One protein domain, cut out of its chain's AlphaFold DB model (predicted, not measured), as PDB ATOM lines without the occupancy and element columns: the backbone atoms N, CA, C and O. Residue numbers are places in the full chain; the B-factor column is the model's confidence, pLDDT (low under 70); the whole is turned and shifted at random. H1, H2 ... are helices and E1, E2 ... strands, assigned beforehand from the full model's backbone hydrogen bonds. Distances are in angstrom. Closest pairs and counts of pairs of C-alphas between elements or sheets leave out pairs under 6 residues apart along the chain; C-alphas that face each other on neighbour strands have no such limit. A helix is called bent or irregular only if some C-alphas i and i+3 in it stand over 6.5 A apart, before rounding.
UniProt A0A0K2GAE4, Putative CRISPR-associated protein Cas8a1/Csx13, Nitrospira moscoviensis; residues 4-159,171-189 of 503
ATOM      1  N   LEU A   4      -3.912 -43.838  -6.204       93.31
ATOM      2  CA  LEU A   4      -5.299 -43.597  -5.795       93.31
ATOM      3  C   LEU A   4      -6.001 -44.888  -5.353       93.31
ATOM      4  O   LEU A   4      -6.716 -44.874  -4.358       93.31
ATOM      5  N   HIS A   5      -5.736 -46.009  -6.032       94.88
ATOM      6  CA  HIS A   5      -6.231 -47.320  -5.605       94.88
ATOM      7  C   HIS A   5      -5.695 -47.705  -4.226       94.88
ATOM      8  O   HIS A   5      -6.450 -48.200  -3.406       94.88
ATOM      9  N   ARG A   6      -4.406 -47.457  -3.946       94.88
ATOM     10  CA  ARG A   6      -3.801 -47.771  -2.638       94.88
ATOM     11  C   ARG A   6      -4.390 -46.924  -1.511       94.88
ATOM     12  O   ARG A   6      -4.732 -47.461  -0.465       94.88
ATOM     13  N   VAL A   7      -4.575 -45.625  -1.750       96.12
ATOM     14  CA  VAL A   7      -5.283 -44.728  -0.816       96.12
ATOM     15  C   VAL A   7      -6.720 -45.188  -0.597       96.12
ATOM     16  O   VAL A   7      -7.201 -45.195   0.532       96.12
ATOM     17  N   GLY A   8      -7.394 -45.622  -1.657       97.31
ATOM     18  CA  GLY A   8      -8.737 -46.165  -1.562       97.31
ATOM     19  C   GLY A   8      -8.831 -47.482  -0.802       97.31
ATOM     20  O   GLY A   8      -9.682 -47.626   0.070       97.31
ATOM     21  N   LEU A   9      -7.897 -48.401  -1.038       98.00
ATOM     22  CA  LEU A   9      -7.781 -49.644  -0.281       98.00
ATOM     23  C   LEU A   9      -7.558 -49.358   1.207       98.00
ATOM     24  O   LEU A   9      -8.181 -49.998   2.048       98.00
ATOM     25  N   ALA A  10      -6.745 -48.352   1.539       97.69
ATOM     26  CA  ALA A  10      -6.577 -47.912   2.918       97.69
ATOM     27  C   ALA A  10      -7.867 -47.319   3.505       97.69
ATOM     28  O   ALA A  10      -8.205 -47.617   4.645       97.69
ATOM     29  N   GLY A  11      -8.634 -46.550   2.729       98.12
ATOM     30  CA  GLY A  11      -9.956 -46.070   3.144       98.12
ATOM     31  C   GLY A  11     -10.948 -47.205   3.436       98.12
ATOM     32  O   GLY A  11     -11.672 -47.149   4.433       98.12
ATOM     33  N   LEU A  12     -10.954 -48.259   2.614       98.56
ATOM     34  CA  LEU A  12     -11.755 -49.464   2.851       98.56
ATOM     35  C   LEU A  12     -11.294 -50.177   4.125       98.56
ATOM     36  O   LEU A  12     -12.110 -50.444   5.002       98.56
ATOM     37  N   TRP A  13      -9.988 -50.415   4.255       98.56
ATOM     38  CA  TRP A  13      -9.384 -51.039   5.433       98.56
ATOM     39  C   TRP A  13      -9.761 -50.293   6.719       98.56
ATOM     40  O   TRP A  13     -10.248 -50.904   7.665       98.56
ATOM     41  N   MET A  14      -9.639 -48.960   6.730       98.38
ATOM     42  CA  MET A  14     -10.020 -48.116   7.870       98.38
ATOM     43  C   MET A  14     -11.508 -48.245   8.212       98.38
ATOM     44  O   MET A  14     -11.877 -48.270   9.385       98.38
ATOM     45  N   THR A  15     -12.366 -48.336   7.193       98.44
ATOM     46  CA  THR A  15     -13.814 -48.492   7.379       98.44
ATOM     47  C   THR A  15     -14.141 -49.823   8.046       98.44
ATOM     48  O   THR A  15     -14.835 -49.859   9.059       98.44
ATOM     49  N   LEU A  16     -13.600 -50.914   7.509       98.31
ATOM     50  CA  LEU A  16     -13.825 -52.258   8.031       98.31
ATOM     51  C   LEU A  16     -13.220 -52.421   9.429       98.31
ATOM     52  O   LEU A  16     -13.851 -53.004  10.308       98.31
ATOM     53  N   LYS A  17     -12.054 -51.814   9.681       97.81
ATOM     54  CA  LYS A  17     -11.440 -51.816  11.011       97.81
ATOM     55  C   LYS A  17     -12.303 -51.097  12.044       97.81
ATOM     56  O   LYS A  17     -12.413 -51.541  13.187       97.81
ATOM     57  N   ARG A  18     -12.963 -50.007  11.642       96.69
ATOM     58  CA  ARG A  18     -13.952 -49.330  12.484       96.69
ATOM     59  C   ARG A  18     -15.160 -50.225  12.754       96.69
ATOM     60  O   ARG A  18     -15.611 -50.285  13.892       96.69
ATOM     61  N   PHE A  19     -15.657 -50.938  11.745       97.44
ATOM     62  CA  PHE A  19     -16.773 -51.869  11.915       97.44
ATOM     63  C   PHE A  19     -16.446 -53.014  12.875       97.44
ATOM     64  O   PHE A  19     -17.302 -53.357  13.687       97.44
ATOM     65  N   GLU A  20     -15.220 -53.547  12.857       96.69
ATOM     66  CA  GLU A  20     -14.755 -54.511  13.867       96.69
ATOM     67  C   GLU A  20     -14.830 -53.919  15.282       96.69
ATOM     68  O   GLU A  20     -15.393 -54.539  16.184       96.69
ATOM     69  N   ALA A  21     -14.317 -52.698  15.468       95.81
ATOM     70  CA  ALA A  21     -14.312 -52.021  16.766       95.81
ATOM     71  C   ALA A  21     -15.730 -51.704  17.281       95.81
ATOM     72  O   ALA A  21     -16.010 -51.849  18.470       95.81
ATOM     73  N   GLU A  22     -16.637 -51.306  16.388       95.94
ATOM     74  CA  GLU A  22     -18.035 -50.977  16.703       95.94
ATOM     75  C   GLU A  22     -18.976 -52.192  16.651       95.94
ATOM     76  O   GLU A  22     -20.175 -52.057  16.900       95.94
ATOM     77  N   LYS A  23     -18.454 -53.388  16.346       95.81
ATOM     78  CA  LYS A  23     -19.224 -54.632  16.169       95.81
ATOM     79  C   LYS A  23     -20.360 -54.500  15.143       95.81
ATOM     80  O   LYS A  23     -21.411 -55.134  15.278       95.81
ATOM     81  N   VAL A  24     -20.154 -53.687  14.106       94.88
ATOM     82  CA  VAL A  24     -21.102 -53.519  12.998       94.88
ATOM     83  C   VAL A  24     -21.128 -54.804  12.176       94.88
ATOM     84  O   VAL A  24     -20.092 -55.301  11.745       94.88
ATOM     85  N   LYS A  25     -22.327 -55.337  11.935       93.19
ATOM     86  CA  LYS A  25     -22.532 -56.516  11.086       93.19
ATOM     87  C   LYS A  25     -23.095 -56.094   9.737       93.19
ATOM     88  O   LYS A  25     -24.104 -55.394   9.687       93.19
ATOM     89  N   ILE A  26     -22.469 -56.559   8.658       93.75
ATOM     90  CA  ILE A  26     -23.001 -56.415   7.302       93.75
ATOM     91  C   ILE A  26     -23.726 -57.714   6.931       93.75
ATOM     92  O   ILE A  26     -23.132 -58.788   7.040       93.75
ATOM     93  N   PRO A  27     -25.008 -57.660   6.533       86.94
ATOM     94  CA  PRO A  27     -25.743 -58.853   6.133       86.94
ATOM     95  C   PRO A  27     -25.045 -59.603   4.996       86.94
ATOM     96  O   PRO A  27     -24.585 -58.994   4.033       86.94
ATOM     97  N   GLY A  28     -25.003 -60.931   5.097       84.69
ATOM     98  CA  GLY A  28     -24.563 -61.789   3.999       84.69
ATOM     99  C   GLY A  28     -23.057 -61.825   3.741       84.69
ATOM    100  O   GLY A  28     -22.670 -62.427   2.747       84.69
ATOM    101  N   GLY A  29     -22.204 -61.258   4.603       90.19
ATOM    102  CA  GLY A  29     -20.757 -61.349   4.402       90.19
ATOM    103  C   GLY A  29     -19.887 -61.048   5.618       90.19
ATOM    104  O   GLY A  29     -20.369 -60.704   6.696       90.19
ATOM    105  N   SER A  30     -18.586 -61.220   5.425       94.69
ATOM    106  CA  SER A  30     -17.512 -60.995   6.390       94.69
ATOM    107  C   SER A  30     -16.271 -60.463   5.674       94.69
ATOM    108  O   SER A  30     -16.229 -60.368   4.446       94.69
ATOM    109  N   TRP A  31     -15.256 -60.091   6.441       97.62
ATOM    110  CA  TRP A  31     -13.994 -59.621   5.893       97.62
ATOM    111  C   TRP A  31     -12.827 -60.032   6.778       97.62
ATOM    112  O   TRP A  31     -12.998 -60.245   7.977       97.62
ATOM    113  N   ASP A  32     -11.649 -60.070   6.167       97.75
ATOM    114  CA  ASP A  32     -10.370 -60.270   6.832       97.75
ATOM    115  C   ASP A  32      -9.428 -59.125   6.453       97.75
ATOM    116  O   ASP A  32      -9.363 -58.705   5.290       97.75
ATOM    117  N   LEU A  33      -8.702 -58.609   7.443       98.12
ATOM    118  CA  LEU A  33      -7.798 -57.475   7.288       98.12
ATOM    119  C   LEU A  33      -6.366 -57.895   7.604       98.12
ATOM    120  O   LEU A  33      -6.093 -58.462   8.658       98.12
ATOM    121  N   THR A  34      -5.443 -57.538   6.716       97.00
ATOM    122  CA  THR A  34      -4.005 -57.556   6.999       97.00
ATOM    123  C   THR A  34      -3.428 -56.164   6.781       97.00
ATOM    124  O   THR A  34      -4.111 -55.256   6.304       97.00
ATOM    125  N   ASP A  35      -2.146 -55.991   7.069       94.81
ATOM    126  CA  ASP A  35      -1.423 -54.745   6.817       94.81
ATOM    127  C   ASP A  35      -1.317 -54.382   5.328       94.81
ATOM    128  O   ASP A  35      -0.981 -53.245   4.994       94.81
ATOM    129  N   HIS A  36      -1.597 -55.323   4.422       94.50
ATOM    130  CA  HIS A  36      -1.386 -55.156   2.982       94.50
ATOM    131  C   HIS A  36      -2.584 -55.566   2.119       94.50
ATOM    132  O   HIS A  36      -2.583 -55.307   0.914       94.50
ATOM    133  N   SER A  37      -3.607 -56.190   2.701       95.94
ATOM    134  CA  SER A  37      -4.756 -56.708   1.963       95.94
ATOM    135  C   SER A  37      -6.065 -56.562   2.731       95.94
ATOM    136  O   SER A  37      -6.103 -56.468   3.958       95.94
ATOM    137  N   VAL A  38      -7.149 -56.563   1.959       98.00
ATOM    138  CA  VAL A  38      -8.521 -56.696   2.438       98.00
ATOM    139  C   VAL A  38      -9.147 -57.840   1.655       98.00
ATOM    140  O   VAL A  38      -9.169 -57.788   0.424       98.00
ATOM    141  N   THR A  39      -9.663 -58.840   2.358       97.75
ATOM    142  CA  THR A  39     -10.439 -59.929   1.759       97.75
ATOM    143  C   THR A  39     -11.897 -59.742   2.138       97.75
ATOM    144  O   THR A  39     -12.209 -59.583   3.314       97.75
ATOM    145  N   LEU A  40     -12.789 -59.733   1.147       96.50
ATOM    146  CA  LEU A  40     -14.234 -59.644   1.352       96.50
ATOM    147  C   LEU A  40     -14.860 -60.984   0.984       96.50
ATOM    148  O   LEU A  40     -14.616 -61.491  -0.106       96.50
ATOM    149  N   ASN A  41     -15.683 -61.522   1.877       94.62
ATOM    150  CA  ASN A  41     -16.401 -62.771   1.678       94.62
ATOM    151  C   ASN A  41     -17.902 -62.493   1.763       94.62
ATOM    152  O   ASN A  41     -18.354 -61.804   2.675       94.62
ATOM    153  N   TRP A  42     -18.690 -63.048   0.851       92.94
ATOM    154  CA  TRP A  42     -20.150 -62.958   0.889       92.94
ATOM    155  C   TRP A  42     -20.787 -64.295   0.520       92.94
ATOM    156  O   TRP A  42     -20.134 -65.180  -0.028       92.94
ATOM    157  N   LYS A  43     -22.066 -64.444   0.858       88.50
ATOM    158  CA  LYS A  43     -22.873 -65.627   0.553       88.50
ATOM    159  C   LYS A  43     -23.908 -65.289  -0.506       88.50
ATOM    160  O   LYS A  43     -24.637 -64.320  -0.312       88.50
ATOM    161  N   ASP A  44     -23.968 -66.110  -1.552       79.75
ATOM    162  CA  ASP A  44     -24.978 -66.197  -2.623       79.75
ATOM    163  C   ASP A  44     -25.247 -64.926  -3.454       79.75
ATOM    164  O   ASP A  44     -25.344 -65.005  -4.670       79.75
ATOM    165  N   ASN A  45     -25.362 -63.749  -2.837       83.69
ATOM    166  CA  ASN A  45     -25.717 -62.495  -3.487       83.69
ATOM    167  C   ASN A  45     -24.782 -61.360  -3.035       83.69
ATOM    168  O   ASN A  45     -24.917 -60.814  -1.933       83.69
ATOM    169  N   ALA A  46     -23.866 -60.953  -3.918       92.00
ATOM    170  CA  ALA A  46     -22.918 -59.880  -3.632       92.00
ATOM    171  C   ALA A  46     -23.610 -58.522  -3.438       92.00
ATOM    172  O   ALA A  46     -23.141 -57.690  -2.660       92.00
ATOM    173  N   ARG A  47     -24.745 -58.280  -4.110       91.94
ATOM    174  CA  ARG A  47     -25.464 -57.001  -4.028       91.94
ATOM    175  C   ARG A  47     -25.969 -56.734  -2.618       91.94
ATOM    176  O   ARG A  47     -25.794 -55.617  -2.141       91.94
ATOM    177  N   LEU A  48     -26.520 -57.738  -1.933       91.44
ATOM    178  CA  LEU A  48     -26.983 -57.580  -0.548       91.44
ATOM    179  C   LEU A  48     -25.836 -57.153   0.381       91.44
ATOM    180  O   LEU A  48     -25.991 -56.228   1.184       91.44
ATOM    181  N   PHE A  49     -24.679 -57.802   0.236       94.56
ATOM    182  CA  PHE A  49     -23.481 -57.475   1.002       94.56
ATOM    183  C   PHE A  49     -22.984 -56.054   0.697       94.56
ATOM    184  O   PHE A  49     -22.804 -55.251   1.615       94.56
ATOM    185  N   PHE A  50     -22.816 -55.706  -0.585       95.81
ATOM    186  CA  PHE A  50     -22.307 -54.394  -0.989       95.81
ATOM    187  C   PHE A  50     -23.283 -53.247  -0.685       95.81
ATOM    188  O   PHE A  50     -22.834 -52.174  -0.287       95.81
ATOM    189  N   ASP A  51     -24.598 -53.462  -0.777       94.50
ATOM    190  CA  ASP A  51     -25.614 -52.488  -0.350       94.50
ATOM    191  C   ASP A  51     -25.473 -52.151   1.135       94.50
ATOM    192  O   ASP A  51     -25.472 -50.977   1.521       94.50
ATOM    193  N   GLY A  52     -25.342 -53.183   1.975       94.75
ATOM    194  CA  GLY A  52     -25.128 -53.023   3.409       94.75
ATOM    195  C   GLY A  52     -23.811 -52.309   3.701       94.75
ATOM    196  O   GLY A  52     -23.796 -51.318   4.435       94.75
ATOM    197  N   LEU A  53     -22.722 -52.772   3.080       96.88
ATOM    198  CA  LEU A  53     -21.389 -52.198   3.229       96.88
ATOM    199  C   LEU A  53     -21.387 -50.710   2.855       96.88
ATOM    200  O   LEU A  53     -20.962 -49.880   3.657       96.88
ATOM    201  N   PHE A  54     -21.900 -50.341   1.682       97.12
ATOM    202  CA  PHE A  54     -21.871 -48.957   1.205       97.12
ATOM    203  C   PHE A  54     -22.797 -48.040   1.998       97.12
ATOM    204  O   PHE A  54     -22.369 -46.946   2.365       97.12
ATOM    205  N   LYS A  55     -24.012 -48.477   2.356       95.19
ATOM    206  CA  LYS A  55     -24.895 -47.684   3.231       95.19
ATOM    207  C   LYS A  55     -24.262 -47.393   4.586       95.19
ATOM    208  O   LYS A  55     -24.411 -46.282   5.094       95.19
ATOM    209  N   GLN A  56     -23.575 -48.370   5.177       95.94
ATOM    210  CA  GLN A  56     -22.915 -48.178   6.468       95.94
ATOM    211  C   GLN A  56     -21.631 -47.361   6.349       95.94
ATOM    212  O   GLN A  56     -21.286 -46.633   7.274       95.94
ATOM    213  N   SER A  57     -20.925 -47.442   5.225       97.69
ATOM    214  CA  SER A  57     -19.650 -46.744   5.019       97.69
ATOM    215  C   SER A  57     -19.838 -45.270   4.670       97.69
ATOM    216  O   SER A  57     -19.104 -44.406   5.155       97.69
ATOM    217  N   PHE A  58     -20.842 -44.992   3.839       97.56
ATOM    218  CA  PHE A  58     -21.107 -43.705   3.210       97.56
ATOM    219  C   PHE A  58     -22.413 -43.121   3.751       97.56
ATOM    220  O   PHE A  58     -23.501 -43.340   3.213       97.56
ATOM    221  N   ARG A  59     -22.323 -42.372   4.847       96.25
ATOM    222  CA  ARG A  59     -23.484 -41.796   5.527       96.25
ATOM    223  C   ARG A  59     -23.527 -40.284   5.334       96.25
ATOM    224  O   ARG A  59     -22.609 -39.647   4.820       96.25
ATOM    225  N   ILE A  60     -24.644 -39.709   5.750       95.88
ATOM    226  CA  ILE A  60     -24.839 -38.269   5.859       95.88
ATOM    227  C   ILE A  60     -25.334 -38.025   7.278       95.88
ATOM    228  O   ILE A  60     -26.201 -38.760   7.758       95.88
ATOM    229  N   ASP A  61     -24.757 -37.045   7.964       93.56
ATOM    230  CA  ASP A  61     -25.193 -36.700   9.313       93.56
ATOM    231  C   ASP A  61     -26.507 -35.897   9.308       93.56
ATOM    232  O   ASP A  61     -27.024 -35.477   8.267       93.56
ATOM    233  N   LYS A  62     -27.058 -35.641  10.499       91.31
ATOM    234  CA  LYS A  62     -28.300 -34.863  10.663       91.31
ATOM    235  C   LYS A  62     -28.217 -33.432  10.111       91.31
ATOM    236  O   LYS A  62     -29.247 -32.808   9.874       91.31
ATOM    237  N   ASN A  63     -27.009 -32.916   9.899       92.19
ATOM    238  CA  ASN A  63     -26.752 -31.573   9.398       92.19
ATOM    239  C   ASN A  63     -26.526 -31.540   7.876       92.19
ATOM    240  O   ASN A  63     -26.257 -30.465   7.330       92.19
ATOM    241  N   GLY A  64     -26.641 -32.682   7.188       94.38
ATOM    242  CA  GLY A  64     -26.426 -32.797   5.746       94.38
ATOM    243  C   GLY A  64     -24.950 -32.809   5.338       94.38
ATOM    244  O   GLY A  64     -24.649 -32.518   4.176       94.38
ATOM    245  N   VAL A  65     -24.034 -33.097   6.270       95.56
ATOM    246  CA  VAL A  65     -22.588 -33.217   6.031       95.56
ATOM    247  C   VAL A  65     -22.248 -34.672   5.698       95.56
ATOM    248  O   VAL A  65     -22.894 -35.601   6.181       95.56
ATOM    249  N   ILE A  66     -21.240 -34.881   4.847       96.00
ATOM    250  CA  ILE A  66     -20.778 -36.234   4.502       96.00
ATOM    251  C   ILE A  66     -20.142 -36.860   5.742       96.00
ATOM    252  O   ILE A  66     -19.274 -36.253   6.364       96.00
ATOM    253  N   TYR A  67     -20.551 -38.085   6.049       95.69
ATOM    254  CA  TYR A  67     -20.057 -38.875   7.164       95.69
ATOM    255  C   TYR A  67     -19.442 -40.164   6.619       95.69
ATOM    256  O   TYR A  67     -20.137 -41.011   6.056       95.69
ATOM    257  N   PHE A  68     -18.133 -40.323   6.795       97.12
ATOM    258  CA  PHE A  68     -17.445 -41.576   6.500       97.12
ATOM    259  C   PHE A  68     -17.211 -42.324   7.801       97.12
ATOM    260  O   PHE A  68     -16.483 -41.831   8.658       97.12
ATOM    261  N   SER A  69     -17.776 -43.525   7.930       95.69
ATOM    262  CA  SER A  69     -17.703 -44.282   9.187       95.69
ATOM    263  C   SER A  69     -16.270 -44.536   9.649       95.69
ATOM    264  O   SER A  69     -15.990 -44.418  10.836       95.69
ATOM    265  N   ALA A  70     -15.336 -44.749   8.717       96.50
ATOM    266  CA  ALA A  70     -13.905 -44.869   9.002       96.50
ATOM    267  C   ALA A  70     -13.302 -43.717   9.822       96.50
ATOM    268  O   ALA A  70     -12.313 -43.922  10.520       96.50
ATOM    269  N   LEU A  71     -13.840 -42.502   9.683       94.31
ATOM    270  CA  LEU A  71     -13.282 -41.295  10.293       94.31
ATOM    271  C   LEU A  71     -13.925 -40.974  11.652       94.31
ATOM    272  O   LEU A  71     -13.425 -40.104  12.359       94.31
ATOM    273  N   GLY A  72     -14.969 -41.707  12.049       90.62
ATOM    274  CA  GLY A  72     -15.688 -41.500  13.305       90.62
ATOM    275  C   GLY A  72     -16.746 -40.398  13.229       90.62
ATOM    276  O   GLY A  72     -17.210 -40.033  12.150       90.62
ATOM    277  N   ASP A  73     -17.158 -39.893  14.394       88.69
ATOM    278  CA  ASP A  73     -18.225 -38.896  14.484       88.69
ATOM    279  C   ASP A  73     -17.763 -37.504  14.031       88.69
ATOM    280  O   ASP A  73     -16.861 -36.925  14.639       88.69
ATOM    281  N   SER A  74     -18.429 -36.939  13.014       85.88
ATOM    282  CA  SER A  74     -18.139 -35.610  12.462       85.88
ATOM    283  C   SER A  74     -18.181 -34.503  13.515       85.88
ATOM    284  O   SER A  74     -17.445 -33.524  13.383       85.88
ATOM    285  N   PHE A  75     -18.969 -34.654  14.588       84.94
ATOM    286  CA  PHE A  75     -18.991 -33.694  15.695       84.94
ATOM    287  C   PHE A  75     -17.664 -33.618  16.459       84.94
ATOM    288  O   PHE A  75     -17.327 -32.553  16.971       84.94
ATOM    289  N   SER A  76     -16.879 -34.699  16.483       86.19
ATOM    290  CA  SER A  76     -15.568 -34.733  17.149       86.19
ATOM    291  C   SER A  76     -14.472 -34.011  16.352       86.19
ATOM    292  O   SER A  76     -13.393 -33.759  16.880       86.19
ATOM    293  N   TYR A  77     -14.729 -33.673  15.083       89.19
ATOM    294  CA  TYR A  77     -13.781 -33.000  14.187       89.19
ATOM    295  C   TYR A  77     -14.484 -32.030  13.223       89.19
ATOM    296  O   TYR A  77     -14.197 -31.974  12.026       89.19
ATOM    297  N   LEU A  78     -15.423 -31.237  13.742       91.44
ATOM    298  CA  LEU A  78     -16.385 -30.468  12.943       91.44
ATOM    299  C   LEU A  78     -15.751 -29.594  11.850       91.44
ATOM    300  O   LEU A  78     -16.239 -29.542  10.720       91.44
ATOM    301  N   GLN A  79     -14.635 -28.937  12.171       92.25
ATOM    302  CA  GLN A  79     -13.895 -28.084  11.239       92.25
ATOM    303  C   GLN A  79     -13.360 -28.878  10.037       92.25
ATOM    304  O   GLN A  79     -13.654 -28.542   8.884       92.25
ATOM    305  N   ALA A  80     -12.637 -29.970  10.301       93.44
ATOM    306  CA  ALA A  80     -12.135 -30.877   9.275       93.44
ATOM    307  C   ALA A  80     -13.278 -31.561   8.507       93.44
ATOM    308  O   ALA A  80     -13.180 -31.725   7.293       93.44
ATOM    309  N   ALA A  81     -14.384 -31.910   9.175       94.44
ATOM    310  CA  ALA A  81     -15.550 -32.534   8.552       94.44
ATOM    311  C   ALA A  81     -16.203 -31.619   7.506       94.44
ATOM    312  O   ALA A  81     -16.482 -32.050   6.385       94.44
ATOM    313  N   VAL A  82     -16.405 -30.337   7.833       94.50
ATOM    314  CA  VAL A  82     -16.977 -29.362   6.892       94.50
ATOM    315  C   VAL A  82     -16.031 -29.111   5.716       94.50
ATOM    316  O   VAL A  82     -16.489 -29.026   4.571       94.50
ATOM    317  N   LEU A  83     -14.719 -29.022   5.957       94.81
ATOM    318  CA  LEU A  83     -13.738 -28.870   4.880       94.81
ATOM    319  C   LEU A  83     -13.697 -30.104   3.977       94.81
ATOM    320  O   LEU A  83     -13.767 -29.955   2.758       94.81
ATOM    321  N   LEU A  84     -13.658 -31.309   4.553       95.56
ATOM    322  CA  LEU A  84     -13.736 -32.573   3.824       95.56
ATOM    323  C   LEU A  84     -14.998 -32.625   2.965       95.56
ATOM    324  O   LEU A  84     -14.922 -32.921   1.779       95.56
ATOM    325  N   HIS A  85     -16.152 -32.278   3.531       95.88
ATOM    326  CA  HIS A  85     -17.405 -32.216   2.793       95.88
ATOM    327  C   HIS A  85     -17.315 -31.240   1.608       95.88
ATOM    328  O   HIS A  85     -17.627 -31.610   0.477       95.88
ATOM    329  N   LYS A  86     -16.819 -30.015   1.815       94.44
ATOM    330  CA  LYS A  86     -16.612 -29.044   0.728       94.44
ATOM    331  C   LYS A  86     -15.651 -29.560  -0.341       94.44
ATOM    332  O   LYS A  86     -15.918 -29.398  -1.534       94.44
ATOM    333  N   ALA A  87     -14.565 -30.202   0.077       94.38
ATOM    334  CA  ALA A  87     -13.583 -30.794  -0.814       94.38
ATOM    335  C   ALA A  87     -14.189 -31.956  -1.607       94.38
ATOM    336  O   ALA A  87     -13.985 -32.024  -2.814       94.38
ATOM    337  N   MET A  88     -15.025 -32.800  -1.003       94.69
ATOM    338  CA  MET A  88     -15.777 -33.853  -1.694       94.69
ATOM    339  C   MET A  88     -16.658 -33.282  -2.803       94.69
ATOM    340  O   MET A  88     -16.573 -33.723  -3.950       94.69
ATOM    341  N   LEU A  89     -17.435 -32.238  -2.501       92.62
ATOM    342  CA  LEU A  89     -18.244 -31.527  -3.501       92.62
ATOM    343  C   LEU A  89     -17.386 -30.798  -4.547       92.62
ATOM    344  O   LEU A  89     -17.853 -30.458  -5.632       92.62
ATOM    345  N   GLY A  90     -16.132 -30.511  -4.212       89.50
ATOM    346  CA  GLY A  90     -15.144 -29.888  -5.076       89.50
ATOM    347  C   GLY A  90     -14.280 -30.858  -5.876       89.50
ATOM    348  O   GLY A  90     -13.539 -30.367  -6.723       89.50
ATOM    349  N   THR A  91     -14.363 -32.174  -5.645       90.62
ATOM    350  CA  THR A  91     -13.469 -33.193  -6.230       90.62
ATOM    351  C   THR A  91     -14.237 -34.397  -6.791       90.62
ATOM    352  O   THR A  91     -14.499 -34.444  -7.988       90.62
ATOM    353  N   PHE A  92     -14.647 -35.346  -5.950       91.62
ATOM    354  CA  PHE A  92     -15.340 -36.570  -6.364       91.62
ATOM    355  C   PHE A  92     -16.801 -36.323  -6.766       91.62
ATOM    356  O   PHE A  92     -17.317 -36.979  -7.663       91.62
ATOM    357  N   LEU A  93     -17.472 -35.351  -6.140       91.56
ATOM    358  CA  LEU A  93     -18.910 -35.100  -6.304       91.56
ATOM    359  C   LEU A  93     -19.210 -33.736  -6.954       91.56
ATOM    360  O   LEU A  93     -20.182 -33.052  -6.611       91.56
ATOM    361  N   GLN A  94     -18.347 -33.316  -7.883       83.38
ATOM    362  CA  GLN A  94     -18.440 -32.019  -8.565       83.38
ATOM    363  C   GLN A  94     -19.710 -31.878  -9.405       83.38
ATOM    364  O   GLN A  94     -20.332 -30.817  -9.415       83.38
ATOM    365  N   HIS A  95     -20.100 -32.939 -10.115       81.31
ATOM    366  CA  HIS A  95     -21.259 -32.901 -10.997       81.31
ATOM    367  C   HIS A  95     -22.547 -33.046 -10.185       81.31
ATOM    368  O   HIS A  95     -22.706 -34.014  -9.442       81.31
ATOM    369  N   GLY A  96     -23.530 -32.167 -10.388       78.62
ATOM    370  CA  GLY A  96     -24.800 -32.181  -9.643       78.62
ATOM    371  C   GLY A  96     -25.663 -33.442  -9.814       78.62
ATOM    372  O   GLY A  96     -26.641 -33.600  -9.105       78.62
ATOM    373  N   LYS A  97     -25.292 -34.363 -10.714       84.88
ATOM    374  CA  LYS A  97     -25.949 -35.679 -10.877       84.88
ATOM    375  C   LYS A  97     -25.404 -36.723  -9.900       84.88
ATOM    376  O   LYS A  97     -26.062 -37.720  -9.641       84.88
ATOM    377  N   THR A  98     -24.218 -36.485  -9.339       88.00
ATOM    378  CA  THR A  98     -23.563 -37.406  -8.396       88.00
ATOM    379  C   THR A  98     -24.098 -37.281  -6.967       88.00
ATOM    380  O   THR A  98     -23.672 -38.012  -6.074       88.00
ATOM    381  N   ARG A  99     -25.026 -36.345  -6.727       92.44
ATOM    382  CA  ARG A  99     -25.582 -36.033  -5.408       92.44
ATOM    383  C   ARG A  99     -26.913 -35.303  -5.503       92.44
ATOM    384  O   ARG A  99     -27.170 -34.608  -6.477       92.44
ATOM    385  N   LYS A 100     -27.722 -35.391  -4.452       93.00
ATOM    386  CA  LYS A 100     -28.924 -34.567  -4.259       93.00
ATOM    387  C   LYS A 100     -28.737 -33.720  -3.010       93.00
ATOM    388  O   LYS A 100     -28.269 -34.233  -1.997       93.00
ATOM    389  N   GLY A 101     -29.099 -32.446  -3.055       90.50
ATOM    390  CA  GLY A 101     -28.905 -31.516  -1.944       90.50
ATOM    391  C   GLY A 101     -29.438 -30.128  -2.262       90.50
ATOM    392  O   GLY A 101     -30.092 -29.944  -3.289       90.50
ATOM    393  N   ASP A 102     -29.137 -29.172  -1.392       87.69
ATOM    394  CA  ASP A 102     -29.474 -27.760  -1.594       87.69
ATOM    395  C   ASP A 102     -28.880 -27.234  -2.911       87.69
ATOM    396  O   ASP A 102     -27.902 -27.797  -3.401       87.69
ATOM    397  N   PRO A 103     -29.387 -26.142  -3.499       81.75
ATOM    398  CA  PRO A 103     -28.715 -25.483  -4.616       81.75
ATOM    399  C   PRO A 103     -27.300 -25.021  -4.234       81.75
ATOM    400  O   PRO A 103     -27.080 -24.466  -3.159       81.75
ATOM    401  N   ALA A 104     -26.322 -25.208  -5.127       74.88
ATOM    402  CA  ALA A 104     -24.925 -24.845  -4.851       74.88
ATOM    403  C   ALA A 104     -24.718 -23.335  -4.612       74.88
ATOM    404  O   ALA A 104     -23.809 -22.952  -3.883       74.88
ATOM    405  N   ASN A 105     -25.570 -22.491  -5.201       76.19
ATOM    406  CA  ASN A 105     -25.563 -21.034  -5.052       76.19
ATOM    407  C   ASN A 105     -26.374 -20.523  -3.848       76.19
ATOM    408  O   ASN A 105     -26.352 -19.329  -3.573       76.19
ATOM    409  N   LYS A 106     -27.098 -21.397  -3.137       81.00
ATOM    410  CA  LYS A 106     -27.893 -21.046  -1.950       81.00
ATOM    411  C   LYS A 106     -27.687 -22.092  -0.842       81.00
ATOM    412  O   LYS A 106     -28.619 -22.828  -0.518       81.00
ATOM    413  N   PRO A 107     -26.463 -22.210  -0.291       81.69
ATOM    414  CA  PRO A 107     -26.177 -23.175   0.767       81.69
ATOM    415  C   PRO A 107     -26.955 -22.833   2.045       81.69
ATOM    416  O   PRO A 107     -26.866 -21.710   2.537       81.69
ATOM    417  N   THR A 108     -27.680 -23.804   2.610       88.50
ATOM    418  CA  THR A 108     -28.424 -23.617   3.875       88.50
ATOM    419  C   THR A 108     -27.700 -24.190   5.099       88.50
ATOM    420  O   THR A 108     -28.171 -24.061   6.229       88.50
ATOM    421  N   GLY A 109     -26.561 -24.861   4.900       90.31
ATOM    422  CA  GLY A 109     -25.719 -25.388   5.971       90.31
ATOM    423  C   GLY A 109     -24.867 -24.295   6.594       90.31
ATOM    424  O   GLY A 109     -24.178 -23.561   5.887       90.31
ATOM    425  N   ALA A 110     -24.901 -24.209   7.918       90.88
ATOM    426  CA  ALA A 110     -24.053 -23.336   8.708       90.88
ATOM    427  C   ALA A 110     -23.775 -24.008  10.054       90.88
ATOM    428  O   ALA A 110     -24.689 -24.540  10.684       90.88
ATOM    429  N   LEU A 111     -22.514 -23.990  10.467       89.00
ATOM    430  CA  LEU A 111     -22.065 -24.445  11.777       89.00
ATOM    431  C   LEU A 111     -21.131 -23.385  12.347       89.00
ATOM    432  O   LEU A 111     -20.222 -22.939  11.648       89.00
ATOM    433  N   SER A 112     -21.356 -22.979  13.589       87.75
ATOM    434  CA  SER A 112     -20.488 -22.026  14.278       87.75
ATOM    435  C   SER A 112     -19.418 -22.776  15.056       87.75
ATOM    436  O   SER A 112     -19.716 -23.739  15.761       87.75
ATOM    437  N   VAL A 113     -18.173 -22.339  14.906       87.06
ATOM    438  CA  VAL A 113     -17.018 -22.823  15.666       87.06
ATOM    439  C   VAL A 113     -16.268 -21.629  16.227       87.06
ATOM    440  O   VAL A 113     -16.224 -20.574  15.598       87.06
ATOM    441  N   GLU A 114     -15.676 -21.789  17.397       85.56
ATOM    442  CA  GLU A 114     -14.782 -20.791  17.969       85.56
ATOM    443  C   GLU A 114     -13.355 -21.082  17.499       85.56
ATOM    444  O   GLU A 114     -12.881 -22.218  17.597       85.56
ATOM    445  N   VAL A 115     -12.696 -20.084  16.909       83.62
ATOM    446  CA  VAL A 115     -11.296 -20.167  16.483       83.62
ATOM    447  C   VAL A 115     -10.600 -18.872  16.858       83.62
ATOM    448  O   VAL A 115     -11.044 -17.812  16.426       83.62
ATOM    449  N   ASP A 116      -9.513 -18.964  17.624       79.94
ATOM    450  CA  ASP A 116      -8.742 -17.807  18.093       79.94
ATOM    451  C   ASP A 116      -9.660 -16.736  18.750       79.94
ATOM    452  O   ASP A 116      -9.598 -15.560  18.402       79.94
ATOM    453  N   ASP A 117     -10.576 -17.172  19.636       82.31
ATOM    454  CA  ASP A 117     -11.610 -16.362  20.326       82.31
ATOM    455  C   ASP A 117     -12.609 -15.634  19.398       82.31
ATOM    456  O   ASP A 117     -13.333 -14.714  19.794       82.31
ATOM    457  N   ILE A 118     -12.680 -16.046  18.128       83.25
ATOM    458  CA  ILE A 118     -13.597 -15.504  17.126       83.25
ATOM    459  C   ILE A 118     -14.593 -16.588  16.712       83.25
ATOM    460  O   ILE A 118     -14.228 -17.669  16.247       83.25
ATOM    461  N   ALA A 119     -15.884 -16.268  16.807       85.25
ATOM    462  CA  ALA A 119     -16.940 -17.109  16.258       85.25
ATOM    463  C   ALA A 119     -16.884 -17.100  14.719       85.25
ATOM    464  O   ALA A 119     -17.229 -16.114  14.063       85.25
ATOM    465  N   LEU A 120     -16.464 -18.221  14.139       87.75
ATOM    466  CA  LEU A 120     -16.407 -18.457  12.705       87.75
ATOM    467  C   LEU A 120     -17.608 -19.299  12.264       87.75
ATOM    468  O   LEU A 120     -17.810 -20.426  12.719       87.75
ATOM    469  N   THR A 121     -18.385 -18.781  11.313       89.75
ATOM    470  CA  THR A 121     -19.500 -19.523  10.711       89.75
ATOM    471  C   THR A 121     -19.025 -20.285   9.478       89.75
ATOM    472  O   THR A 121     -18.756 -19.719   8.419       89.75
ATOM    473  N   LEU A 122     -18.970 -21.609   9.578       90.12
ATOM    474  CA  LEU A 122     -18.645 -22.497   8.471       90.12
ATOM    475  C   LEU A 122     -19.903 -22.783   7.647       90.12
ATOM    476  O   LEU A 122     -20.688 -23.674   7.967       90.12
ATOM    477  N   ARG A 123     -20.092 -22.040   6.552       90.88
ATOM    478  CA  ARG A 123     -21.198 -22.269   5.603       90.88
ATOM    479  C   ARG A 123     -20.902 -23.408   4.636       90.88
ATOM    480  O   ARG A 123     -19.787 -23.473   4.120       90.88
ATOM    481  N   TYR A 124     -21.870 -24.271   4.337       92.69
ATOM    482  CA  TYR A 124     -21.727 -25.391   3.395       92.69
ATOM    483  C   TYR A 124     -23.071 -25.815   2.778       92.69
ATOM    484  O   TYR A 124     -24.148 -25.447   3.242       92.69
ATOM    485  N   GLN A 125     -23.010 -26.589   1.697       93.75
ATOM    486  CA  GLN A 125     -24.188 -27.057   0.968       93.75
ATOM    487  C   GLN A 125     -24.680 -28.385   1.549       93.75
ATOM    488  O   GLN A 125     -24.018 -29.402   1.369       93.75
ATOM    489  N   LYS A 126     -25.858 -28.420   2.183       95.44
ATOM    490  CA  LYS A 126     -26.388 -29.682   2.716       95.44
ATOM    491  C   LYS A 126     -26.685 -30.656   1.580       95.44
ATOM    492  O   LYS A 126     -27.233 -30.274   0.542       95.44
ATOM    493  N   ILE A 127     -26.351 -31.926   1.786       95.56
ATOM    494  CA  ILE A 127     -26.722 -33.006   0.871       95.56
ATOM    495  C   ILE A 127     -27.681 -33.989   1.541       95.56
ATOM    496  O   ILE A 127     -27.705 -34.128   2.757       95.56
ATOM    497  N   LYS A 128     -28.483 -34.659   0.716       95.12
ATOM    498  CA  LYS A 128     -29.450 -35.694   1.103       95.12
ATOM    499  C   LYS A 128     -29.033 -37.086   0.634       95.12
ATOM    500  O   LYS A 128     -29.446 -38.071   1.226       95.12
ATOM    501  N   SER A 129     -28.269 -37.173  -0.455       95.75
ATOM    502  CA  SER A 129     -27.697 -38.430  -0.957       95.75
ATOM    503  C   SER A 129     -26.543 -38.177  -1.926       95.75
ATOM    504  O   SER A 129     -26.434 -37.080  -2.485       95.75
ATOM    505  N   TYR A 130     -25.702 -39.190  -2.144       96.44
ATOM    506  CA  TYR A 130     -24.648 -39.202  -3.165       96.44
ATOM    507  C   TYR A 130     -24.380 -40.612  -3.710       96.44
ATOM    508  O   TYR A 130     -24.722 -41.606  -3.074       96.44
ATOM    509  N   THR A 131     -23.783 -40.702  -4.903       94.69
ATOM    510  CA  THR A 131     -23.680 -41.945  -5.702       94.69
ATOM    511  C   THR A 131     -23.022 -43.118  -4.990       94.69
ATOM    512  O   THR A 131     -23.440 -44.253  -5.190       94.69
ATOM    513  N   HIS A 132     -22.044 -42.866  -4.119       95.62
ATOM    514  CA  HIS A 132     -21.303 -43.936  -3.443       95.62
ATOM    515  C   HIS A 132     -22.212 -44.801  -2.555       95.62
ATOM    516  O   HIS A 132     -21.934 -45.975  -2.351       95.62
ATOM    517  N   GLN A 133     -23.328 -44.245  -2.070       95.62
ATOM    518  CA  GLN A 133     -24.296 -44.952  -1.225       95.62
ATOM    519  C   GLN A 133     -25.078 -46.039  -1.980       95.62
ATOM    520  O   GLN A 133     -25.684 -46.897  -1.345       95.62
ATOM    521  N   ALA A 134     -25.088 -45.984  -3.315       94.00
ATOM    522  CA  ALA A 134     -25.795 -46.910  -4.200       94.00
ATOM    523  C   ALA A 134     -24.867 -47.494  -5.287       94.00
ATOM    524  O   ALA A 134     -25.333 -47.943  -6.332       94.00
ATOM    525  N   ALA A 135     -23.547 -47.476  -5.060       93.75
ATOM    526  CA  ALA A 135     -22.547 -47.916  -6.037       93.75
ATOM    527  C   ALA A 135     -22.617 -49.423  -6.363       93.75
ATOM    528  O   ALA A 135     -22.136 -49.862  -7.403       93.75
ATOM    529  N   SER A 136     -23.268 -50.211  -5.509       92.25
ATOM    530  CA  SER A 136     -23.591 -51.628  -5.726       92.25
ATOM    531  C   SER A 136     -24.376 -51.866  -7.019       92.25
ATOM    532  O   SER A 136     -24.212 -52.910  -7.646       92.25
ATOM    533  N   ILE A 137     -25.181 -50.882  -7.447       91.38
ATOM    534  CA  ILE A 137     -25.951 -50.937  -8.695       91.38
ATOM    535  C   ILE A 137     -25.023 -51.056  -9.909       91.38
ATOM    536  O   ILE A 137     -25.336 -51.755 -10.874       91.38
ATOM    537  N   GLU A 138     -23.878 -50.375  -9.863       89.56
ATOM    538  CA  GLU A 138     -22.877 -50.410 -10.927       89.56
ATOM    539  C   GLU A 138     -21.939 -51.615 -10.776       89.56
ATOM    540  O   GLU A 138     -21.570 -52.215 -11.784       89.56
ATOM    541  N   LEU A 139     -21.624 -52.008  -9.537       92.38
ATOM    542  CA  LEU A 139     -20.653 -53.054  -9.205       92.38
ATOM    543  C   LEU A 139     -21.154 -54.491  -9.417       92.38
ATOM    544  O   LEU A 139     -20.340 -55.361  -9.706       92.38
ATOM    545  N   VAL A 140     -22.453 -54.756  -9.255       92.94
ATOM    546  CA  VAL A 140     -23.025 -56.116  -9.276       92.94
ATOM    547  C   VAL A 140     -24.071 -56.236 -10.385       92.94
ATOM    548  O   VAL A 140     -24.934 -55.358 -10.511       92.94
ATOM    549  N   ASN A 141     -23.998 -57.305 -11.185       89.75
ATOM    550  CA  ASN A 141     -24.979 -57.617 -12.230       89.75
ATOM    551  C   ASN A 141     -26.337 -58.064 -11.634       89.75
ATOM    552  O   ASN A 141     -26.533 -58.068 -10.417       89.75
ATOM    553  N   GLU A 142     -27.303 -58.380 -12.499       85.75
ATOM    554  CA  GLU A 142     -28.627 -58.860 -12.072       85.75
ATOM    555  C   GLU A 142     -28.564 -60.262 -11.451       85.75
ATOM    556  O   GLU A 142     -29.330 -60.547 -10.532       85.75
ATOM    557  N   ASP A 143     -27.596 -61.078 -11.875       84.81
ATOM    558  CA  ASP A 143     -27.360 -62.437 -11.371       84.81
ATOM    559  C   ASP A 143     -26.730 -62.466  -9.963       84.81
ATOM    560  O   ASP A 143     -26.677 -63.513  -9.327       84.81
ATOM    561  N   GLY A 144     -26.296 -61.314  -9.438       85.38
ATOM    562  CA  GLY A 144     -25.723 -61.188  -8.094       85.38
ATOM    563  C   GLY A 144     -24.197 -61.283  -8.027       85.38
ATOM    564  O   GLY A 144     -23.646 -61.208  -6.925       85.38
ATOM    565  N   ASP A 145     -23.522 -61.356  -9.174       88.31
ATOM    566  CA  ASP A 145     -22.069 -61.423  -9.314       88.31
ATOM    567  C   ASP A 145     -21.425 -60.040  -9.539       88.31
ATOM    568  O   ASP A 145     -21.952 -59.195 -10.280       88.31
ATOM    569  N   PRO A 146     -20.254 -59.771  -8.933       91.06
ATOM    570  CA  PRO A 146     -19.478 -58.578  -9.240       91.06
ATOM    571  C   PRO A 146     -19.045 -58.540 -10.710       91.06
ATOM    572  O   PRO A 146     -18.594 -59.536 -11.270       91.06
ATOM    573  N   ARG A 147     -19.115 -57.361 -11.330       93.06
ATOM    574  CA  ARG A 147     -18.746 -57.145 -12.734       93.06
ATOM    575  C   ARG A 147     -17.699 -56.053 -12.897       93.06
ATOM    576  O   ARG A 147     -17.483 -55.225 -12.012       93.06
ATOM    577  N   VAL A 148     -17.080 -56.022 -14.074       92.19
ATOM    578  CA  VAL A 148     -16.217 -54.915 -14.497       92.19
ATOM    579  C   VAL A 148     -16.996 -53.599 -14.439       92.19
ATOM    580  O   VAL A 148     -18.134 -53.514 -14.904       92.19
ATOM    581  N   VAL A 149     -16.378 -52.574 -13.852       90.69
ATOM    582  CA  VAL A 149     -16.983 -51.254 -13.661       90.69
ATOM    583  C   VAL A 149     -16.331 -50.255 -14.599       90.69
ATOM    584  O   VAL A 149     -15.115 -50.052 -14.583       90.69
ATOM    585  N   ARG A 150     -17.168 -49.565 -15.372       88.38
ATOM    586  CA  ARG A 150     -16.758 -48.412 -16.167       88.38
ATOM    587  C   ARG A 150     -16.554 -47.211 -15.245       88.38
ATOM    588  O   ARG A 150     -17.495 -46.702 -14.640       88.38
ATOM    589  N   LEU A 151     -15.317 -46.740 -15.137       85.81
ATOM    590  CA  LEU A 151     -14.958 -45.673 -14.214       85.81
ATOM    591  C   LEU A 151     -15.498 -44.318 -14.679       85.81
ATOM    592  O   LEU A 151     -15.070 -43.749 -15.683       85.81
ATOM    593  N   ALA A 152     -16.395 -43.760 -13.875       84.44
ATOM    594  CA  ALA A 152     -16.807 -42.363 -13.963       84.44
ATOM    595  C   ALA A 152     -15.867 -41.425 -13.176       84.44
ATOM    596  O   ALA A 152     -15.110 -41.850 -12.300       84.44
ATOM    597  N   GLY A 153     -15.979 -40.113 -13.410       80.69
ATOM    598  CA  GLY A 153     -15.163 -39.101 -12.720       80.69
ATOM    599  C   GLY A 153     -15.315 -39.081 -11.191       80.69
ATOM    600  O   GLY A 153     -14.418 -38.609 -10.501       80.69
ATOM    601  N   TRP A 154     -16.409 -39.626 -10.652       86.94
ATOM    602  CA  TRP A 154     -16.608 -39.773  -9.207       86.94
ATOM    603  C   TRP A 154     -15.934 -41.019  -8.611       86.94
ATOM    604  O   TRP A 154     -15.827 -41.096  -7.395       86.94
ATOM    605  N   HIS A 155     -15.439 -41.950  -9.436       88.62
ATOM    606  CA  HIS A 155     -14.524 -43.022  -9.017       88.62
ATOM    607  C   HIS A 155     -13.071 -42.548  -9.093       88.62
ATOM    608  O   HIS A 155     -12.269 -42.760  -8.187       88.62
ATOM    609  N   PHE A 156     -12.730 -41.890 -10.205       85.44
ATOM    610  CA  PHE A 156     -11.374 -41.451 -10.512       85.44
ATOM    611  C   PHE A 156     -11.393 -39.991 -10.995       85.44
ATOM    612  O   PHE A 156     -11.481 -39.730 -12.201       85.44
ATOM    613  N   PRO A 157     -11.315 -39.008 -10.080       78.00
ATOM    614  CA  PRO A 157     -11.347 -37.596 -10.442       78.00
ATOM    615  C   PRO A 157     -10.235 -37.221 -11.432       78.00
ATOM    616  O   PRO A 157      -9.043 -37.370 -11.156       78.00
ATOM    617  N   GLY A 158     -10.627 -36.721 -12.608       66.12
ATOM    618  CA  GLY A 158      -9.708 -36.391 -13.704       66.12
ATOM    619  C   GLY A 158      -9.369 -37.553 -14.650       66.12
ATOM    620  O   GLY A 158      -8.567 -37.358 -15.562       66.12
ATOM    621  N   GLY A 159      -9.970 -38.735 -14.470       59.28
ATOM    622  CA  GLY A 159     -10.036 -39.772 -15.499       59.28
ATOM    623  C   GLY A 159     -11.103 -39.388 -16.522       59.28
ATOM    624  O   GLY A 159     -12.285 -39.361 -16.195       59.28
ATOM    625  N   THR A 171     -13.142 -45.973 -25.297       51.47
ATOM    626  CA  THR A 171     -12.073 -45.224 -24.599       51.47
ATOM    627  C   THR A 171     -12.340 -44.982 -23.113       51.47
ATOM    628  O   THR A 171     -11.661 -44.169 -22.475       51.47
ATOM    629  N   ALA A 172     -13.330 -45.672 -22.547       66.44
ATOM    630  CA  ALA A 172     -13.594 -45.610 -21.122       66.44
ATOM    631  C   ALA A 172     -12.592 -46.444 -20.327       66.44
ATOM    632  O   ALA A 172     -12.188 -47.522 -20.746       66.44
ATOM    633  N   LEU A 173     -12.189 -45.925 -19.167       80.81
ATOM    634  CA  LEU A 173     -11.397 -46.702 -18.226       80.81
ATOM    635  C   LEU A 173     -12.316 -47.712 -17.550       80.81
ATOM    636  O   LEU A 173     -13.355 -47.337 -17.011       80.81
ATOM    637  N   GLU A 174     -11.913 -48.970 -17.566       88.94
ATOM    638  CA  GLU A 174     -12.610 -50.064 -16.911       88.94
ATOM    639  C   GLU A 174     -11.685 -50.681 -15.870       88.94
ATOM    640  O   GLU A 174     -10.481 -50.815 -16.095       88.94
ATOM    641  N   GLU A 175     -12.241 -51.037 -14.717       91.75
ATOM    642  CA  GLU A 175     -11.521 -51.785 -13.692       91.75
ATOM    643  C   GLU A 175     -12.376 -52.970 -13.227       91.75
ATOM    644  O   GLU A 175     -13.602 -52.845 -13.105       91.75
ATOM    645  N   PRO A 176     -11.751 -54.120 -12.933       93.69
ATOM    646  CA  PRO A 176     -12.440 -55.240 -12.314       93.69
ATOM    647  C   PRO A 176     -12.860 -54.897 -10.864       93.69
ATOM    648  O   PRO A 176     -12.323 -53.944 -10.278       93.69
ATOM    649  N   PRO A 177     -13.804 -55.652 -10.266       92.19
ATOM    650  CA  PRO A 177     -14.339 -55.405  -8.922       92.19
ATOM    651  C   PRO A 177     -13.278 -55.137  -7.847       92.19
ATOM    652  O   PRO A 177     -13.376 -54.174  -7.086       92.19
ATOM    653  N   GLU A 178     -12.212 -55.936  -7.816       92.94
ATOM    654  CA  GLU A 178     -11.137 -55.845  -6.827       92.94
ATOM    655  C   GLU A 178     -10.327 -54.539  -6.908       92.94
ATOM    656  O   GLU A 178      -9.606 -54.189  -5.973       92.94
ATOM    657  N   ARG A 179     -10.456 -53.782  -8.005       93.75
ATOM    658  CA  ARG A 179      -9.824 -52.467  -8.191       93.75
ATOM    659  C   ARG A 179     -10.828 -51.321  -8.164       93.75
ATOM    660  O   ARG A 179     -10.499 -50.256  -7.641       93.75
ATOM    661  N   SER A 180     -12.053 -51.531  -8.640       93.94
ATOM    662  CA  SER A 180     -13.106 -50.515  -8.588       93.94
ATOM    663  C   SER A 180     -13.591 -50.255  -7.156       93.94
ATOM    664  O   SER A 180     -13.786 -49.094  -6.791       93.94
ATOM    665  N   ILE A 181     -13.684 -51.290  -6.307       96.06
ATOM    666  CA  ILE A 181     -14.073 -51.143  -4.894       96.06
ATOM    667  C   ILE A 181     -13.116 -50.199  -4.146       96.06
ATOM    668  O   ILE A 181     -13.606 -49.230  -3.567       96.06
ATOM    669  N   PRO A 182     -11.776 -50.383  -4.170       97.00
ATOM    670  CA  PRO A 182     -10.852 -49.406  -3.602       97.00
ATOM    671  C   PRO A 182     -11.112 -47.969  -4.062       97.00
ATOM    672  O   PRO A 182     -11.103 -47.060  -3.237       97.00
ATOM    673  N   LEU A 183     -11.400 -47.734  -5.345       96.00
ATOM    674  CA  LEU A 183     -11.659 -46.379  -5.848       96.00
ATOM    675  C   LEU A 183     -12.893 -45.721  -5.211       96.00
ATOM    676  O   LEU A 183     -12.862 -44.514  -4.979       96.00
ATOM    677  N   LEU A 184     -13.921 -46.490  -4.830       96.31
ATOM    678  CA  LEU A 184     -15.066 -45.976  -4.058       96.31
ATOM    679  C   LEU A 184     -14.650 -45.448  -2.677       96.31
ATOM    680  O   LEU A 184     -15.282 -44.546  -2.137       96.31
ATOM    681  N   TYR A 185     -13.579 -45.988  -2.099       98.06
ATOM    682  CA  TYR A 185     -13.057 -45.594  -0.788       98.06
ATOM    683  C   TYR A 185     -11.861 -44.643  -0.868       98.06
ATOM    684  O   TYR A 185     -11.384 -44.164   0.166       98.06
ATOM    685  N   ALA A 186     -11.405 -44.285  -2.073       97.12
ATOM    686  CA  ALA A 186     -10.407 -43.235  -2.267       97.12
ATOM    687  C   ALA A 186     -10.765 -41.925  -1.544       97.12
ATOM    688  O   ALA A 186      -9.854 -41.322  -0.965       97.12
ATOM    689  N   PRO A 187     -12.046 -41.500  -1.478       96.69
ATOM    690  CA  PRO A 187     -12.376 -40.293  -0.753       96.69
ATOM    691  C   PRO A 187     -12.274 -40.398   0.773       96.69
ATOM    692  O   PRO A 187     -12.142 -39.389   1.464       96.69
ATOM    693  N   VAL A 188     -12.299 -41.618   1.309       97.31
ATOM    694  CA  VAL A 188     -12.103 -41.882   2.738       97.31
ATOM    695  C   VAL A 188     -10.617 -41.812   3.085       97.31
ATOM    696  O   VAL A 188     -10.225 -41.138   4.039       97.31
ATOM    697  N   GLY A 189      -9.782 -42.481   2.285       96.56
ATOM    698  CA  GLY A 189      -8.341 -42.532   2.519       96.56
ATOM    699  C   GLY A 189      -7.614 -41.228   2.185       96.56
ATOM    700  O   GLY A 189      -6.572 -40.959   2.775       96.56
TER     701      GLY A 189
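AT A GLANCE: This is residues 4 to 159 and 171 to 189 of the 503 residues of the protein "Putative CRISPR-associated protein Cas8a1/Csx13" of Nitrospira moscoviensis (UniProt A0A0K2GAE4). Four separate two-stranded sheets alternate with helices along the longest axis: the long hairpin E6 E7 makes one end, and the hairpin E1 E2 lies toward the other. H3 packs on E6 E7; the small pairs E3 E4 and E5 E8 come in the middle, then H1 and H6, packed nearly at right angles, with H2, H4 and H5 beside them. The printed part has 175 residues, with six named helices and eight named strands in the order H1 E1 E2 H2 E3 E4 H3 E5 E6 E7 E8 H4 H5 H6; each sheet is antiparallel and the class is mixed. It is compact, with a radius of gyration of the C-alphas of 16.8 A and spans of 54 by 40 by 25 A.

HOW THE PARTS SIT: E6, residues 109 to 115, and E7, residues 118 to 124, form an antiparallel hairpin; N 113 and O 120 are 2.9 A apart. H3, residues 74 to 90, has a kink of 63 degrees near residue 81 and is irregular, C-alphas 76 and 79 being 9.1 A apart; its closest C-alphas to E7 are those of Lys 86 and Tyr 124, 6.8 A. E7 runs on into E8, residues 127 to 130, at 50 degrees across a break of 2 residues. E8 is the antiparallel neighbour of E5, residues 99 to 101, with N 100 and O 129 at 2.9 A. E3, residues 58 to 60, and E4, residues 66 to 68, form an antiparallel hairpin, with N 59 and O 67 at 2.8 A; the closest C-alphas of E4 and H3 are those of Ile 66 and His 85, 5.5 A. H2, residues 46 to 57, touches H4, residues 131 to 134, closest at the C-alphas of Lys 55 and Gln 133, 5.3 A, and H5, residues 136 to 139, closest at those of Phe 50 and Ser 136, 5.6 A. H1, residues 4 to 22, touches H6, residues 177 to 189, about perpendicular at 76 degrees, closest at the C-alphas of Gly 8 and Ala 186, 3.4 A. H6 is irregular, with C-alphas 184 and 187 at 7.1 A. E1, residues 29 to 33, and E2, residues 38 to 42, form an antiparallel hairpin, with N 30 and O 41 at 2.8 A; the closest C-alphas of H1 and E2 are those of Trp 13 and Val 38, 6.5 A. In H1 and H2 every O i to N i+4 pair is within hydrogen-bond range, in H3 11 of 13, and in H6 4 of 9, beside 7 of 10 O i to N i+3 pairs; H4 and H5 are too short for an O i to N i+4 pair.

IN THESE COORDINATES: H1 is 26.9 A long from C-alpha 4 at (-5.299, -43.597, -5.795). E6 measures 18.6 A, E7 18.8 A, H3 18.7 A and H2 16.1 A; E7 begins at C-alpha 118, (-13.597, -15.504, 17.126). H6, 18.2 A, ends at C-alpha 189, (-8.341, -42.532, 2.519).

THE WHOLE: The C-alphas farthest apart are those of Asp 117 and Asp 143, 58.1 A. Residues 160 to 170 are not printed, and C-alphas 159 and 171 are 10.8 A apart across this cut, which lies in the link from H5 to H6. Of the links printed whole, none is long. Residues 158 to 159 and 171 to 172 have pLDDT under 70.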